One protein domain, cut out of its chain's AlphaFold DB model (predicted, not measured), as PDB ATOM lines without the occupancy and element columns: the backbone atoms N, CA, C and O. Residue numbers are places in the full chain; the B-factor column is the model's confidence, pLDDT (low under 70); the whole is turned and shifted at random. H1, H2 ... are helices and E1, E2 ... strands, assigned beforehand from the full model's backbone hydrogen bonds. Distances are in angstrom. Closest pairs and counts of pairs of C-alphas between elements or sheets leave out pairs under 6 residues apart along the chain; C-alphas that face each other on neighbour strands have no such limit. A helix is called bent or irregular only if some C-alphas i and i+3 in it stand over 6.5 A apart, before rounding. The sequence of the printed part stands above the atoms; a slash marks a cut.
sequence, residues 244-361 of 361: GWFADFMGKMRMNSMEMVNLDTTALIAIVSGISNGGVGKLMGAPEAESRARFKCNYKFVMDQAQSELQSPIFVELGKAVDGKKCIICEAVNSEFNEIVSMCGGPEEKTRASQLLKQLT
ATOM      1  N   GLY A 244      29.019  65.156 -16.071       72.62
ATOM      2  CA  GLY A 244      28.253  64.001 -15.572       72.62
ATOM      3  C   GLY A 244      28.393  63.745 -14.068       72.62
ATOM      4  O   GLY A 244      27.407  63.689 -13.341       72.62
ATOM      5  N   TRP A 245      29.628  63.647 -13.570       83.31
ATOM      6  CA  TRP A 245      29.892  63.106 -12.229       83.31
ATOM      7  C   TRP A 245      29.433  64.042 -11.107       83.31
ATOM      8  O   TRP A 245      28.878  63.593 -10.105       83.31
ATOM      9  N   PHE A 246      29.602  65.352 -11.303       89.31
ATOM     10  CA  PHE A 246      29.097  66.372 -10.387       89.31
ATOM     11  C   PHE A 246      27.567  66.347 -10.291       89.31
ATOM     12  O   PHE A 246      27.009  66.388  -9.195       89.31
ATOM     13  N   ALA A 247      26.882  66.277 -11.437       89.12
ATOM     14  CA  ALA A 247      25.424  66.267 -11.492       89.12
ATOM     15  C   ALA A 247      24.852  64.984 -10.870       89.12
ATOM     16  O   ALA A 247      23.925  65.059 -10.060       89.12
ATOM     17  N   ASP A 248      25.455  63.833 -11.175       89.56
ATOM     18  CA  ASP A 248      25.099  62.541 -10.587       89.56
ATOM     19  C   ASP A 248      25.302  62.540  -9.068       89.56
ATOM     20  O   ASP A 248      24.451  62.052  -8.320       89.56
ATOM     21  N   PHE A 249      26.403  63.131  -8.588       91.38
ATOM     22  CA  PHE A 249      26.647  63.303  -7.159       91.38
ATOM     23  C   PHE A 249      25.593  64.208  -6.511       91.38
ATOM     24  O   PHE A 249      25.018  63.833  -5.488       91.38
ATOM     25  N   MET A 250      25.279  65.362  -7.111       90.00
ATOM     26  CA  MET A 250      24.228  66.241  -6.588       90.00
ATOM     27  C   MET A 250      22.862  65.548  -6.530       90.00
ATOM     28  O   MET A 250      22.107  65.779  -5.589       90.00
ATOM     29  N   GLY A 251      22.563  64.655  -7.480       88.94
ATOM     30  CA  GLY A 251      21.329  63.865  -7.502       88.94
ATOM     31  C   GLY A 251      21.158  62.902  -6.318       88.94
ATOM     32  O   GLY A 251      20.027  62.518  -6.009       88.94
ATOM     33  N   LYS A 252      22.244  62.537  -5.625       88.44
ATOM     34  CA  LYS A 252      22.205  61.682  -4.423       88.44
ATOM     35  C   LYS A 252      21.743  62.435  -3.172       88.44
ATOM     36  O   LYS A 252      21.213  61.820  -2.248       88.44
ATOM     37  N   MET A 253      21.908  63.759  -3.134       87.44
ATOM     38  CA  MET A 253      21.486  64.580  -2.000       87.44
ATOM     39  C   MET A 253      19.959  64.753  -1.989       87.44
ATOM     40  O   MET A 253      19.345  65.076  -3.005       87.44
ATOM     41  N   ARG A 254      19.315  64.581  -0.824       84.12
ATOM     42  CA  ARG A 254      17.861  64.780  -0.659       84.12
ATOM     43  C   ARG A 254      17.535  65.850   0.376       84.12
ATOM     44  O   ARG A 254      17.594  65.607   1.578       84.12
ATOM     45  N   MET A 255      17.043  66.994  -0.097       72.12
ATOM     46  CA  MET A 255      16.701  68.152   0.747       72.12
ATOM     47  C   MET A 255      15.544  67.922   1.727       72.12
ATOM     48  O   MET A 255      15.456  68.604   2.747       72.12
ATOM     49  N   ASN A 256      14.701  66.922   1.457       76.12
ATOM     50  CA  ASN A 256      13.536  66.580   2.278       76.12
ATOM     51  C   ASN A 256      13.778  65.366   3.198       76.12
ATOM     52  O   ASN A 256      12.823  64.811   3.740       76.12
ATOM     53  N   SER A 257      15.027  64.907   3.337       82.12
ATOM     54  CA  SER A 257      15.366  63.778   4.210       82.12
ATOM     55  C   SER A 257      15.427  64.196   5.684       82.12
ATOM     56  O   SER A 257      15.853  65.306   6.001       82.12
ATOM     57  N   MET A 258      15.020  63.299   6.588       75.19
ATOM     58  CA  MET A 258      15.195  63.480   8.038       75.19
ATOM     59  C   MET A 258      16.621  63.156   8.503       75.19
ATOM     60  O   MET A 258      17.031  63.610   9.569       75.19
ATOM     61  N   GLU A 259      17.376  62.378   7.724       85.19
ATOM     62  CA  GLU A 259      18.759  62.033   8.043       85.19
ATOM     63  C   GLU A 259      19.698  63.105   7.484       85.19
ATOM     64  O   GLU A 259      19.637  63.429   6.296       85.19
ATOM     65  N   MET A 260      20.544  63.675   8.346       87.62
ATOM     66  CA  MET A 260      21.412  64.803   8.007       87.62
ATOM     67  C   MET A 260      22.888  64.419   8.020       87.62
ATOM     68  O   MET A 260      23.331  63.657   8.879       87.62
ATOM     69  N   VAL A 261      23.655  65.007   7.104       91.06
ATOM     70  CA  VAL A 261      25.120  64.912   7.055       91.06
ATOM     71  C   VAL A 261      25.696  66.319   7.046       91.06
ATOM     72  O   VAL A 261      25.330  67.131   6.200       91.06
ATOM     73  N   ASN A 262      26.590  66.608   7.989       90.56
ATOM     74  CA  ASN A 262      27.324  67.866   8.010       90.56
ATOM     75  C   ASN A 262      28.583  67.737   7.150       90.56
ATOM     76  O   ASN A 262      29.404  66.858   7.412       90.56
ATOM     77  N   LEU A 263      28.722  68.598   6.145       92.44
ATOM     78  CA  LEU A 263      29.902  68.646   5.288       92.44
ATOM     79  C   LEU A 263      30.880  69.691   5.831       92.44
ATOM     80  O   LEU A 263      30.490  70.811   6.158       92.44
ATOM     81  N   ASP A 264      32.152  69.317   5.935       93.62
ATOM     82  CA  ASP A 264      33.228  70.242   6.273       93.62
ATOM     83  C   ASP A 264      33.783  70.926   5.014       93.62
ATOM     84  O   ASP A 264      33.476  70.551   3.878       93.62
ATOM     85  N   THR A 265      34.625  71.941   5.208       90.44
ATOM     86  CA  THR A 265      35.243  72.702   4.113       90.44
ATOM     87  C   THR A 265      36.012  71.788   3.153       90.44
ATOM     88  O   THR A 265      35.929  71.958   1.937       90.44
ATOM     89  N   THR A 266      36.700  70.767   3.675       91.12
ATOM     90  CA  THR A 266      37.461  69.802   2.869       91.12
ATOM     91  C   THR A 266      36.558  69.009   1.928       91.12
ATOM     92  O   THR A 266      36.870  68.896   0.740       91.12
ATOM     93  N   ALA A 267      35.420  68.504   2.417       93.06
ATOM     94  CA  ALA A 267      34.452  67.791   1.592       93.06
ATOM     95  C   ALA A 267      33.889  68.688   0.481       93.06
ATOM     96  O   ALA A 267      33.802  68.254  -0.667       93.06
ATOM     97  N   LEU A 268      33.565  69.952   0.781       93.81
ATOM     98  CA  LEU A 268      33.076  70.893  -0.231       93.81
ATOM     99  C   LEU A 268      34.118  71.154  -1.325       93.81
ATOM    100  O   LEU A 268      33.780  71.130  -2.510       93.81
ATOM    101  N   ILE A 269      35.387  71.349  -0.950       95.38
ATOM    102  CA  ILE A 269      36.486  71.528  -1.907       95.38
ATOM    103  C   ILE A 269      36.678  70.274  -2.761       95.38
ATOM    104  O   ILE A 269      36.800  70.385  -3.980       95.38
ATOM    105  N   ALA A 270      36.642  69.085  -2.157       93.69
ATOM    106  CA  ALA A 270      36.732  67.830  -2.892       93.69
ATOM    107  C   ALA A 270      35.588  67.681  -3.908       93.69
ATOM    108  O   ALA A 270      35.840  67.286  -5.042       93.69
ATOM    109  N   ILE A 271      34.356  68.062  -3.549       93.62
ATOM    110  CA  ILE A 271      33.187  67.983  -4.439       93.62
ATOM    111  C   ILE A 271      33.344  68.888  -5.670       93.62
ATOM    112  O   ILE A 271      32.945  68.508  -6.770       93.62
ATOM    113  N   VAL A 272      33.920  70.085  -5.521       94.56
ATOM    114  CA  VAL A 272      34.006  71.062  -6.624       94.56
ATOM    115  C   VAL A 272      35.345  71.064  -7.354       94.56
ATOM    116  O   VAL A 272      35.442  71.673  -8.420       94.56
ATOM    117  N   SER A 273      36.368  70.395  -6.824       93.62
ATOM    118  CA  SER A 273      37.718  70.347  -7.396       93.62
ATOM    119  C   SER A 273      37.736  69.743  -8.797       93.62
ATOM    120  O   SER A 273      37.073  68.741  -9.059       93.62
ATOM    121  N   GLY A 274      38.550  70.301  -9.696       91.06
ATOM    122  CA  GLY A 274      38.785  69.715 -11.013       91.06
ATOM    123  C   GLY A 274      39.295  68.272 -10.949       91.06
ATOM    124  O   GLY A 274      38.933  67.485 -11.815       91.06
ATOM    125  N   ILE A 275      40.053  67.888  -9.913       91.75
ATOM    126  CA  ILE A 275      40.573  66.516  -9.747       91.75
ATOM    127  C   ILE A 275      39.414  65.509  -9.693       91.75
ATOM    128  O   ILE A 275      39.313  64.650 -10.561       91.75
ATOM    129  N   SER A 276      38.471  65.693  -8.771       91.69
ATOM    130  CA  SER A 276      37.306  64.809  -8.597       91.69
ATOM    131  C   SER A 276      36.309  64.856  -9.761       91.69
ATOM    132  O   SER A 276      35.433  64.007  -9.887       91.69
ATOM    133  N   ASN A 277      36.414  65.876 -10.618       91.62
ATOM    134  CA  ASN A 277      35.486  66.150 -11.715       91.62
ATOM    135  C   ASN A 277      36.111  65.869 -13.094       91.62
ATOM    136  O   ASN A 277      35.832  66.566 -14.068       91.62
ATOM    137  N   GLY A 278      36.979  64.856 -13.182       85.12
ATOM    138  CA  GLY A 278      37.548  64.380 -14.451       85.12
ATOM    139  C   GLY A 278      38.758  65.172 -14.965       85.12
ATOM    140  O   GLY A 278      39.264  64.907 -16.055       85.12
ATOM    141  N   GLY A 279      39.276  66.121 -14.185       86.44
ATOM    142  CA  GLY A 279      40.474  66.896 -14.510       86.44
ATOM    143  C   GLY A 279      41.781  66.104 -14.412       86.44
ATOM    144  O   GLY A 279      42.804  66.572 -14.912       86.44
ATOM    145  N   VAL A 280      41.759  64.900 -13.825       88.19
ATOM    146  CA  VAL A 280      42.956  64.065 -13.637       88.19
ATOM    147  C   VAL A 280      43.640  63.725 -14.956       88.19
ATOM    148  O   VAL A 280      44.856  63.840 -15.042       88.19
ATOM    149  N   GLY A 281      42.893  63.376 -16.008       83.81
ATOM    150  CA  GLY A 281      43.496  63.024 -17.299       83.81
ATOM    151  C   GLY A 281      44.322  64.170 -17.896       83.81
ATOM    152  O   GLY A 281      45.460  63.969 -18.313       83.81
ATOM    153  N   LYS A 282      43.784  65.399 -17.858       85.69
ATOM    154  CA  LYS A 282      44.498  66.605 -18.317       85.69
ATOM    155  C   LYS A 282      45.712  66.916 -17.440       85.69
ATOM    156  O   LYS A 282      46.738  67.347 -17.951       85.69
ATOM    157  N   LEU A 283      45.591  66.698 -16.131       87.00
ATOM    158  CA  LEU A 283      46.650  66.949 -15.155       87.00
ATOM    159  C   LEU A 283      47.816  65.954 -15.285       87.00
ATOM    160  O   LEU A 283      48.971  66.366 -15.264       87.00
ATOM    161  N   MET A 284      47.516  64.666 -15.459       85.19
ATOM    162  CA  MET A 284      48.508  63.592 -15.595       85.19
ATOM    163  C   MET A 284      49.139  63.544 -16.992       85.19
ATOM    164  O   MET A 284      50.257  63.062 -17.138       85.19
ATOM    165  N   GLY A 285      48.436  64.038 -18.017       83.44
ATOM    166  CA  GLY A 285      48.955  64.136 -19.384       83.44
ATOM    167  C   GLY A 285      49.848  65.355 -19.640       83.44
ATOM    168  O   GLY A 285      50.514  65.406 -20.674       83.44
ATOM    169  N   ALA A 286      49.867  66.339 -18.736       84.06
ATOM    170  CA  ALA A 286      50.714  67.520 -18.870       84.06
ATOM    171  C   ALA A 286      52.198  67.172 -18.624       84.06
ATOM    172  O   ALA A 286      52.500  66.355 -17.748       84.06
ATOM    173  N   PRO A 287      53.151  67.797 -19.344       87.81
ATOM    174  CA  PRO A 287      54.574  67.609 -19.084       87.81
ATOM    175  C   PRO A 287      54.930  67.921 -17.626       87.81
ATOM    176  O   PRO A 287      54.520  68.944 -17.080       87.81
ATOM    177  N   GLU A 288      55.769  67.087 -17.005       86.25
ATOM    178  CA  GLU A 288      56.154  67.248 -15.594       86.25
ATOM    179  C   GLU A 288      56.714  68.645 -15.282       86.25
ATOM    180  O   GLU A 288      56.415  69.207 -14.229       86.25
ATOM    181  N   ALA A 289      57.484  69.239 -16.198       82.56
ATOM    182  CA  ALA A 289      58.017  70.590 -16.032       82.56
ATOM    183  C   ALA A 289      56.908  71.652 -15.899       82.56
ATOM    184  O   ALA A 289      57.030  72.566 -15.085       82.56
ATOM    185  N   GLU A 290      55.812  71.510 -16.650       85.31
ATOM    186  CA  GLU A 290      54.656  72.408 -16.589       85.31
ATOM    187  C   GLU A 290      53.907  72.235 -15.264       85.31
ATOM    188  O   GLU A 290      53.629  73.212 -14.567       85.31
ATOM    189  N   SER A 291      53.660  70.990 -14.856       79.12
ATOM    190  CA  SER A 291      53.007  70.682 -13.581       79.12
ATOM    191  C   SER A 291      53.851  71.128 -12.380       79.12
ATOM    192  O   SER A 291      53.320  71.693 -11.423       79.12
ATOM    193  N   ARG A 292      55.180  70.972 -12.426       83.38
ATOM    194  CA  ARG A 292      56.089  71.490 -11.390       83.38
ATOM    195  C   ARG A 292      56.124  73.012 -11.354       83.38
ATOM    196  O   ARG A 292      56.136  73.573 -10.265       83.38
ATOM    197  N   ALA A 293      56.099  73.686 -12.502       81.31
ATOM    198  CA  ALA A 293      56.023  75.146 -12.540       81.31
ATOM    199  C   ALA A 293      54.685  75.658 -11.980       81.31
ATOM    200  O   ALA A 293      54.656  76.632 -11.229       81.31
ATOM    201  N   ARG A 294      53.581  74.970 -12.299       81.75
ATOM    202  CA  ARG A 294      52.226  75.340 -11.877       81.75
ATOM    203  C   ARG A 294      51.975  75.104 -10.390       81.75
ATOM    204  O   ARG A 294      51.377  75.953  -9.736       81.75
ATOM    205  N   PHE A 295      52.409  73.963  -9.859       82.00
ATOM    206  CA  PHE A 295      52.122  73.563  -8.477       82.00
ATOM    207  C   PHE A 295      53.299  73.776  -7.521       82.00
ATOM    208  O   PHE A 295      53.117  73.665  -6.310       82.00
ATOM    209  N   LYS A 296      54.486  74.130  -8.031       85.19
ATOM    210  CA  LYS A 296      55.694  74.434  -7.251       85.19
ATOM    211  C   LYS A 296      55.964  73.349  -6.192       85.19
ATOM    212  O   LYS A 296      56.022  72.163  -6.515       85.19
ATOM    213  N   CYS A 297      56.084  73.735  -4.921       77.62
ATOM    214  CA  CYS A 297      56.290  72.830  -3.787       77.62
ATOM    215  C   CYS A 297      55.122  71.856  -3.537       77.62
ATOM    216  O   CYS A 297      55.329  70.799  -2.947       77.62
ATOM    217  N   ASN A 298      53.920  72.150  -4.041       78.56
ATOM    218  CA  ASN A 298      52.744  71.289  -3.907       78.56
ATOM    219  C   ASN A 298      52.636  70.234  -5.014       78.56
ATOM    220  O   ASN A 298      51.699  69.440  -4.988       78.56
ATOM    221  N   TYR A 299      53.575  70.191  -5.969       84.50
ATOM    222  CA  TYR A 299      53.539  69.253  -7.096       84.50
ATOM    223  C   TYR A 299      53.283  67.814  -6.646       84.50
ATOM    224  O   TYR A 299      52.309  67.205  -7.077       84.50
ATOM    225  N   LYS A 300      54.102  67.289  -5.725       86.62
ATOM    226  CA  LYS A 300      53.957  65.904  -5.265       86.62
ATOM    227  C   LYS A 300      52.592  65.656  -4.620       86.62
ATOM    228  O   LYS A 300      51.955  64.666  -4.943       86.62
ATOM    229  N   PHE A 301      52.123  66.574  -3.778       87.44
ATOM    230  CA  PHE A 301      50.808  66.469  -3.142       87.44
ATOM    231  C   PHE A 301      49.671  66.418  -4.175       87.44
ATOM    232  O   PHE A 301      48.802  65.557  -4.093       87.44
ATOM    233  N   VAL A 302      49.698  67.307  -5.172       87.56
ATOM    234  CA  VAL A 302      48.674  67.371  -6.227       87.56
ATOM    235  C   VAL A 302      48.695  66.114  -7.099       87.56
ATOM    236  O   VAL A 302      47.634  65.584  -7.424       87.56
ATOM    237  N   MET A 303      49.884  65.612  -7.442       89.94
ATOM    238  CA  MET A 303      50.027  64.390  -8.239       89.94
ATOM    239  C   MET A 303      49.615  63.140  -7.456       89.94
ATOM    240  O   MET A 303      48.900  62.303  -7.999       89.94
ATOM    241  N   ASP A 304      49.991  63.032  -6.180       90.19
ATOM    242  CA  ASP A 304      49.573  61.927  -5.312       90.19
ATOM    243  C   ASP A 304      48.037  61.937  -5.130       90.19
ATOM    244  O   ASP A 304      47.398  60.889  -5.205       90.19
ATOM    245  N   GLN A 305      47.417  63.117  -4.987       88.25
ATOM    246  CA  GLN A 305      45.957  63.262  -4.929       88.25
ATOM    247  C   GLN A 305      45.280  62.847  -6.244       88.25
ATOM    248  O   GLN A 305      44.265  62.153  -6.221       88.25
ATOM    249  N   ALA A 306      45.834  63.251  -7.389       90.75
ATOM    250  CA  ALA A 306      45.321  62.868  -8.702       90.75
ATOM    251  C   ALA A 306      45.432  61.352  -8.939       90.75
ATOM    252  O   ALA A 306      44.501  60.729  -9.445       90.75
ATOM    253  N   GLN A 307      46.544  60.747  -8.513       89.75
ATOM    254  CA  GLN A 307      46.754  59.304  -8.563       89.75
ATOM    255  C   GLN A 307      45.780  58.555  -7.643       89.75
ATOM    256  O   GLN A 307      45.255  57.512  -8.033       89.75
ATOM    257  N   SER A 308      45.514  59.093  -6.449       91.00
ATOM    258  CA  SER A 308      44.523  58.551  -5.515       91.00
ATOM    259  C   SER A 308      43.118  58.567  -6.121       91.00
ATOM    260  O   SER A 308      42.427  57.555  -6.072       91.00
ATOM    261  N   GLU A 309      42.726  59.658  -6.787       91.88
ATOM    262  CA  GLU A 309      41.412  59.774  -7.439       91.88
ATOM    263  C   GLU A 309      41.213  58.740  -8.567       91.88
ATOM    264  O   GLU A 309      40.102  58.251  -8.760       91.88
ATOM    265  N   LEU A 310      42.279  58.341  -9.281       88.56
ATOM    266  CA  LEU A 310      42.208  57.251 -10.274       88.56
ATOM    267  C   LEU A 310      41.974  55.879  -9.635       88.56
ATOM    268  O   LEU A 310      41.358  55.013 -10.252       88.56
ATOM    269  N   GLN A 311      42.511  55.659  -8.435       88.25
ATOM    270  CA  GLN A 311      42.428  54.376  -7.736       88.25
ATOM    271  C   GLN A 311      41.135  54.245  -6.926       88.25
ATOM    272  O   GLN A 311      40.509  53.186  -6.935       88.25
ATOM    273  N   SER A 312      40.736  55.314  -6.234       88.38
ATOM    274  CA  SER A 312      39.532  55.387  -5.410       88.38
ATOM    275  C   SER A 312      38.848  56.747  -5.604       88.38
ATOM    276  O   SER A 312      39.178  57.706  -4.903       88.38
ATOM    277  N   PRO A 313      37.899  56.857  -6.554       90.69
ATOM    278  CA  PRO A 313      37.232  58.122  -6.837       90.69
ATOM    279  C   PRO A 313      36.418  58.625  -5.644       90.69
ATOM    280  O   PRO A 313      35.536  57.920  -5.133       90.69
ATOM    281  N   ILE A 314      36.646  59.872  -5.233       90.31
ATOM    282  CA  ILE A 314      36.062  60.417  -4.002       90.31
ATOM    283  C   ILE A 314      34.528  60.461  -4.052       90.31
ATOM    284  O   ILE A 314      33.859  60.255  -3.038       90.31
ATOM    285  N   PHE A 315      33.932  60.649  -5.236       91.31
ATOM    286  CA  PHE A 315      32.475  60.647  -5.405       91.31
ATOM    287  C   PHE A 315      31.818  59.288  -5.141       91.31
ATOM    288  O   PHE A 315      30.615  59.238  -4.857       91.31
ATOM    289  N   VAL A 316      32.569  58.185  -5.190       88.69
ATOM    290  CA  VAL A 316      32.055  56.867  -4.798       88.69
ATOM    291  C   VAL A 316      31.891  56.805  -3.282       88.69
ATOM    292  O   VAL A 316      30.838  56.387  -2.800       88.69
ATOM    293  N   GLU A 317      32.899  57.240  -2.527       88.94
ATOM    294  CA  GLU A 317      32.874  57.221  -1.062       88.94
ATOM    295  C   GLU A 317      31.940  58.285  -0.485       88.94
ATOM    296  O   GLU A 317      31.016  57.950   0.261       88.94
ATOM    297  N   LEU A 318      32.101  59.548  -0.898       89.94
ATOM    298  CA  LEU A 318      31.204  60.636  -0.502       89.94
ATOM    299  C   LEU A 318      29.769  60.334  -0.927       89.94
ATOM    300  O   LEU A 318      28.841  60.561  -0.158       89.94
ATOM    301  N   GLY A 319      29.584  59.763  -2.120       91.06
ATOM    302  CA  GLY A 319      28.274  59.378  -2.624       91.06
ATOM    303  C   GLY A 319      27.551  58.424  -1.677       91.06
ATOM    304  O   GLY A 319      26.389  58.659  -1.376       91.06
ATOM    305  N   LYS A 320      28.232  57.396  -1.155       89.75
ATOM    306  CA  LYS A 320      27.650  56.464  -0.168       89.75
ATOM    307  C   LYS A 320      27.271  57.165   1.137       89.75
ATOM    308  O   LYS A 320      26.288  56.787   1.767       89.75
ATOM    309  N   ALA A 321      28.056  58.156   1.554       88.69
ATOM    310  CA  ALA A 321      27.808  58.886   2.791       88.69
ATOM    311  C   ALA A 321      26.584  59.810   2.692       88.69
ATOM    312  O   ALA A 321      25.851  59.934   3.673       88.69
ATOM    313  N   VAL A 322      26.358  60.432   1.527       90.75
ATOM    314  CA  VAL A 322      25.296  61.434   1.324       90.75
ATOM    315  C   VAL A 322      24.017  60.889   0.686       90.75
ATOM    316  O   VAL A 322      23.004  61.588   0.700       90.75
ATOM    317  N   ASP A 323      24.041  59.674   0.131       92.69
ATOM    318  CA  ASP A 323      22.910  59.115  -0.617       92.69
ATOM    319  C   ASP A 323      21.621  59.073   0.213       92.69
ATOM    320  O   ASP A 323      21.551  58.466   1.282       92.69
ATOM    321  N   GLY A 324      20.595  59.769  -0.279       88.06
ATOM    322  CA  GLY A 324      19.295  59.877   0.372       88.06
ATOM    323  C   GLY A 324      19.263  60.779   1.609       88.06
ATOM    324  O   GLY A 324      18.207  60.879   2.243       88.06
ATOM    325  N   LYS A 325      20.359  61.467   1.945       89.12
ATOM    326  CA  LYS A 325      20.482  62.317   3.139       89.12
ATOM    327  C   LYS A 325      20.454  63.801   2.788       89.12
ATOM    328  O   LYS A 325      20.796  64.216   1.678       89.12
ATOM    329  N   LYS A 326      20.042  64.615   3.760       90.25
ATOM    330  CA  LYS A 326      20.097  66.073   3.673       90.25
ATOM    331  C   LYS A 326      21.495  66.535   4.073       90.25
ATOM    332  O   LYS A 326      21.892  66.389   5.227       90.25
ATOM    333  N   CYS A 327      22.232  67.107   3.133       91.25
ATOM    334  CA  CYS A 327      23.523  67.713   3.439       91.25
ATOM    335  C   CYS A 327      23.320  69.113   4.025       91.25
ATOM    336  O   CYS A 327      22.468  69.866   3.555       91.25
ATOM    337  N   ILE A 328      24.083  69.444   5.062       91.00
ATOM    338  CA  ILE A 328      24.086  70.753   5.718       91.00
ATOM    339  C   ILE A 328      25.523  71.227   5.913       91.00
ATOM    340  O   ILE A 328      26.447  70.416   5.963       91.00
ATOM    341  N   ILE A 329      25.693  72.537   6.042       94.06
ATOM    342  CA  ILE A 329      26.963  73.188   6.370       94.06
ATOM    343  C   ILE A 329      26.705  74.281   7.405       94.06
ATOM    344  O   ILE A 329      25.599  74.822   7.476       94.06
ATOM    345  N   CYS A 330      27.704  74.620   8.216       89.38
ATOM    346  CA  CYS A 330      27.617  75.773   9.114       89.38
ATOM    347  C   CYS A 330      28.107  77.061   8.430       89.38
ATOM    348  O   CYS A 330      28.822  77.019   7.429       89.38
ATOM    349  N   GLU A 331      27.761  78.222   8.995       91.62
ATOM    350  CA  GLU A 331      28.139  79.536   8.445       91.62
ATOM    351  C   GLU A 331      29.658  79.727   8.326       91.62
ATOM    352  O   GLU A 331      30.129  80.337   7.363       91.62
ATOM    353  N   ALA A 332      30.431  79.169   9.266       89.25
ATOM    354  CA  ALA A 332      31.891  79.215   9.227       89.25
ATOM    355  C   ALA A 332      32.442  78.449   8.013       89.25
ATOM    356  O   ALA A 332      33.234  79.006   7.258       89.25
ATOM    357  N   VAL A 333      31.951  77.224   7.776       91.12
ATOM    358  CA  VAL A 333      32.324  76.406   6.607       91.12
ATOM    359  C   VAL A 333      31.906  77.094   5.309       91.12
ATOM    360  O   VAL A 333      32.685  77.140   4.364       91.12
ATOM    361  N   ASN A 334      30.706  77.682   5.257       92.06
ATOM    362  CA  ASN A 334      30.260  78.442   4.089       92.06
ATOM    363  C   ASN A 334      31.189  79.633   3.785       92.06
ATOM    364  O   ASN A 334      31.539  79.865   2.629       92.06
ATOM    365  N   SER A 335      31.601  80.380   4.811       90.62
ATOM    366  CA  SER A 335      32.491  81.538   4.649       90.62
ATOM    367  C   SER A 335      33.883  81.113   4.177       90.62
ATOM    368  O   SER A 335      34.372  81.629   3.175       90.62
ATOM    369  N   GLU A 336      34.471  80.114   4.839       94.25
ATOM    370  CA  GLU A 336      35.792  79.573   4.503       94.25
ATOM    371  C   GLU A 336      35.816  78.979   3.087       94.25
ATOM    372  O   GLU A 336      36.711  79.262   2.294       94.25
ATOM    373  N   PHE A 337      34.790  78.205   2.721       95.06
ATOM    374  CA  PHE A 337      34.670  77.622   1.389       95.06
ATOM    375  C   PHE A 337      34.589  78.688   0.290       95.06
ATOM    376  O   PHE A 337      35.283  78.579  -0.724       95.06
ATOM    377  N   ASN A 338      33.784  79.739   0.486       93.25
ATOM    378  CA  ASN A 338      33.692  80.842  -0.474       93.25
ATOM    379  C   ASN A 338      35.019  81.596  -0.615       93.25
ATOM    380  O   ASN A 338      35.395  81.954  -1.731       93.25
ATOM    381  N   GLU A 339      35.744  81.810   0.485       94.25
ATOM    382  CA  GLU A 339      37.061  82.448   0.465       94.25
ATOM    383  C   GLU A 339      38.066  81.616  -0.348       94.25
ATOM    384  O   GLU A 339      38.685  82.127  -1.285       94.25
ATOM    385  N   ILE A 340      38.150  80.308  -0.079       89.19
ATOM    386  CA  ILE A 340      39.050  79.395  -0.797       89.19
ATOM    387  C   ILE A 340      38.705  79.337  -2.290       89.19
ATOM    388  O   ILE A 340      39.592  79.450  -3.135       89.19
ATOM    389  N   VAL A 341      37.427  79.184  -2.647       90.94
ATOM    390  CA  VAL A 341      37.003  79.130  -4.056       90.94
ATOM    391  C   VAL A 341      37.244  80.467  -4.760       90.94
ATOM    392  O   VAL A 341      37.605  80.481  -5.939       90.94
ATOM    393  N   SER A 342      37.091  81.594  -4.063       90.56
ATOM    394  CA  SER A 342      37.385  82.919  -4.612       90.56
ATOM    395  C   SER A 342      38.867  83.064  -4.967       90.56
ATOM    396  O   SER A 342      39.181  83.426  -6.110       90.56
ATOM    397  N   MET A 343      39.753  82.709  -4.026       85.75
ATOM    398  CA  MET A 343      41.208  82.835  -4.163       85.75
ATOM    399  C   MET A 343      41.814  81.810  -5.128       85.75
ATOM    400  O   MET A 343      42.659  82.163  -5.947       85.75
ATOM    401  N   CYS A 344      41.385  80.549  -5.047       84.44
ATOM    402  CA  CYS A 344      42.069  79.422  -5.691       84.44
ATOM    403  C   CYS A 344      41.258  78.765  -6.820       84.44
ATOM    404  O   CYS A 344      41.815  78.005  -7.612       84.44
ATOM    405  N   GLY A 345      39.947  79.006  -6.890       85.19
ATOM    406  CA  GLY A 345      39.052  78.329  -7.828       85.19
ATOM    407  C   GLY A 345      39.145  78.866  -9.258       85.19
ATOM    408  O   GLY A 345      39.054  80.077  -9.496       85.19
ATOM    409  N   GLY A 346      39.255  77.952 -10.223       88.69
ATOM    410  CA  GLY A 346      39.083  78.251 -11.640       88.69
ATOM    411  C   GLY A 346      37.610  78.484 -12.016       88.69
ATOM    412  O   GLY A 346      36.714  78.370 -11.172       88.69
ATOM    413  N   PRO A 347      37.324  78.826 -13.286       90.00
ATOM    414  CA  PRO A 347      35.961  79.101 -13.750       90.00
ATOM    415  C   PRO A 347      34.996  77.930 -13.524       90.00
ATOM    416  O   PRO A 347      33.835  78.136 -13.163       90.00
ATOM    417  N   GLU A 348      35.475  76.696 -13.692       89.56
ATOM    418  CA  GLU A 348      34.652  75.500 -13.524       89.56
ATOM    419  C   GLU A 348      34.401  75.186 -12.042       89.56
ATOM    420  O   GLU A 348      33.262  74.918 -11.661       89.56
ATOM    421  N   GLU A 349      35.423  75.299 -11.183       92.69
ATOM    422  CA  GLU A 349      35.291  75.135  -9.729       92.69
ATOM    423  C   GLU A 349      34.317  76.165  -9.145       92.69
ATOM    424  O   GLU A 349      33.439  75.809  -8.363       92.69
ATOM    425  N   LYS A 350      34.417  77.431  -9.572       92.06
ATOM    426  CA  LYS A 350      33.502  78.516  -9.171       92.06
ATOM    427  C   LYS A 350      32.060  78.242  -9.600       92.06
ATOM    428  O   LYS A 350      31.120  78.506  -8.842       92.06
ATOM    429  N   THR A 351      31.876  77.673 -10.791       92.75
ATOM    430  CA  THR A 351      30.552  77.273 -11.287       92.75
ATOM    431  C   THR A 351      29.963  76.145 -10.439       92.75
ATOM    432  O   THR A 351      28.834  76.271  -9.960       92.75
ATOM    433  N   ARG A 352      30.737  75.081 -10.180       94.94
ATOM    434  CA  ARG A 352      30.320  73.953  -9.330       94.94
ATOM    435  C   ARG A 352      30.040  74.394  -7.892       94.94
ATOM    436  O   ARG A 352      29.015  74.018  -7.336       94.94
ATOM    437  N   ALA A 353      30.869  75.267  -7.321       95.62
ATOM    438  CA  ALA A 353      30.654  75.853  -5.996       95.62
ATOM    439  C   ALA A 353      29.331  76.618  -5.907       95.62
ATOM    440  O   ALA A 353      28.547  76.395  -4.988       95.62
ATOM    441  N   SER A 354      29.030  77.450  -6.905       93.31
ATOM    442  CA  SER A 354      27.764  78.187  -6.960       93.31
ATOM    443  C   SER A 354      26.546  77.259  -7.058       93.31
ATOM    444  O   SER A 354      25.492  77.562  -6.505       93.31
ATOM    445  N   GLN A 355      26.662  76.139  -7.777       93.56
ATOM    446  CA  GLN A 355      25.594  75.139  -7.886       93.56
ATOM    447  C   GLN A 355      25.421  74.337  -6.591       93.56
ATOM    448  O   GLN A 355      24.288  74.127  -6.162       93.56
ATOM    449  N   LEU A 356      26.528  73.946  -5.955       94.06
ATOM    450  CA  LEU A 356      26.532  73.211  -4.695       94.06
ATOM    451  C   LEU A 356      25.926  74.044  -3.562       94.06
ATOM    452  O   LEU A 356      25.055  73.561  -2.847       94.06
ATOM    453  N   LEU A 357      26.324  75.313  -3.430       92.62
ATOM    454  CA  LEU A 357      25.807  76.190  -2.376       92.62
ATOM    455  C   LEU A 357      24.299  76.406  -2.495       92.62
ATOM    456  O   LEU A 357      23.610  76.300  -1.493       92.62
ATOM    457  N   LYS A 358      23.752  76.559  -3.710       90.38
ATOM    458  CA  LYS A 358      22.290  76.644  -3.926       90.38
ATOM    459  C   LYS A 358      21.503  75.437  -3.401       90.38
ATOM    460  O   LYS A 358      20.294  75.543  -3.238       90.38
ATOM    461  N   GLN A 359      22.151  74.287  -3.220       84.88
ATOM    462  CA  GLN A 359      21.532  73.103  -2.624       84.88
ATOM    463  C   GLN A 359      21.711  73.055  -1.101       84.88
ATOM    464  O   GLN A 359      20.910  72.423  -0.426       84.88
ATOM    465  N   LEU A 360      22.751  73.687  -0.558       85.75
ATOM    466  CA  LEU A 360      23.116  73.601   0.860       85.75
ATOM    467  C   LEU A 360      22.612  74.785   1.704       85.75
ATOM    468  O   LEU A 360      22.496  74.635   2.922       85.75
ATOM    469  N   THR A 361      22.323  75.930   1.076       68.81
ATOM    470  CA  THR A 361      21.791  77.163   1.696       68.81
ATOM    471  C   THR A 361      20.400  77.489   1.181       68.81
ATOM    472  O   THR A 361      19.504  77.735   2.016       68.81
TER     473      THR A 361
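Overview. This is residues 244 to 361 of the 361 residues of the protein "DUF1308 domain-containing protein" of Triticum aestivum (UniProt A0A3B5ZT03). The short helix H2 forms the core of an elongated body: the helical hairpin H6-H7 packs on one side of it, the pair H1 and H5 lies on its other side, and a tiny parallel two-strand sheet, E1 and E2, lies toward one end of the long axis. At the other end, H3 and the long, kinked helix H4 pack together as a second lobe, joined to the body through the tight links H2 to H3 and H4 to H5. The printed part has 118 residues, with seven named helices and two named strands in the order H1 E1 H2 H3 H4 H5 E2 H6 H7, and its class is mostly helix. It is compact, with a radius of gyration of the C-alphas of 14.9 A, and the C-alphas span 49 by 28 by 20 A.

Arrangement. H1, residues 244 to 252, touches H5, residues 314 to 322, at a shallow tilt of 15 degrees, the same way; their closest C-alphas, those of Phe 249 and Gly 319, are 6.2 A apart. E1, residues 260 to 262, is the parallel neighbour of E2, residues 326 to 328, with 29 degrees between their directions; N 261 and O 326 are within hydrogen-bond range at 2.9 A, as are N 328 and O 261 at 2.9 A. H2, residues 265 to 272, is close to but not clearly touching H1 at a steep tilt of 52 degrees, with the C-alphas of Phe 246 and Ile 271 closest at 7.4 A. H3, residues 275 to 285, touches H4, residues 288 to 311, at a steep tilt of 55 degrees, opposite ways; the C-alphas of Val 280 and Ala 306 are closest, 5.6 A apart. H4 has a kink of 116 degrees near residue 295, is apart from H1 and H2, and meets H5 only through their link. E1, then H2, H3, H4 and H5, then E2 make a strand-helix-strand unit, two parallel neighbour strands with helices between them. H6, residues 331 to 344, touches H2 at a steep tilt of 51 degrees, with the C-alphas of Thr 265 and Val 333 closest at 5.3 A. H6 and H7, residues 347 to 360, form a helical hairpin, opposite ways at a shallow tilt of 11 degrees; H6 touches H7 with residues 341 to 342 alone, and the C-alphas of Val 341 and Lys 350 are closest at 6.2 A. H7 touches H2 with residues 349 to 353 alone, at a steep tilt of 62 degrees; the C-alphas of Val 272 and Glu 349 are closest at 5.3 A. Every O i to N i+4 pair is within hydrogen-bond range in H2, H5 and H6, against 4 of 5 in H1, 15 of 20 in H4, 9 of 10 in H7 and 3 of 7 in H3, where 2 of 8 O i to N i+3 pairs are within range.

Along the chain. H1 begins at C-alpha 244, (28.253, 64.001, -15.572), and is 12.9 A long. E1 is 6.7 A long, H2 10.9 A and H3 13.0 A; H3 is irregular, with C-alphas 277 and 280 8.0 A apart. H4 begins at C-alpha 288, (56.154, 67.248, -15.594), and measures 20.4 A; it is irregular too, with C-alphas 294 and 297 9.4 A apart. H5 is 12.1 A long, E2 6.5 A, H6 19.8 A and H7 20.2 A. H7 ends at C-alpha 360, (23.116, 73.601, 0.860).

Size, cuts and confidence. The two C-alphas farthest apart, those of Met 258 and Ala 289, are 49.6 A from each other. The printed part has no cut and ends at Thr 361, the chain's last residue. The link from H1 to E1, 7 residues, is short but not tight; the other links are tight, and there is no long link. The mean pLDDT of the printed part is 88.4, and residue 361 alone is under 70.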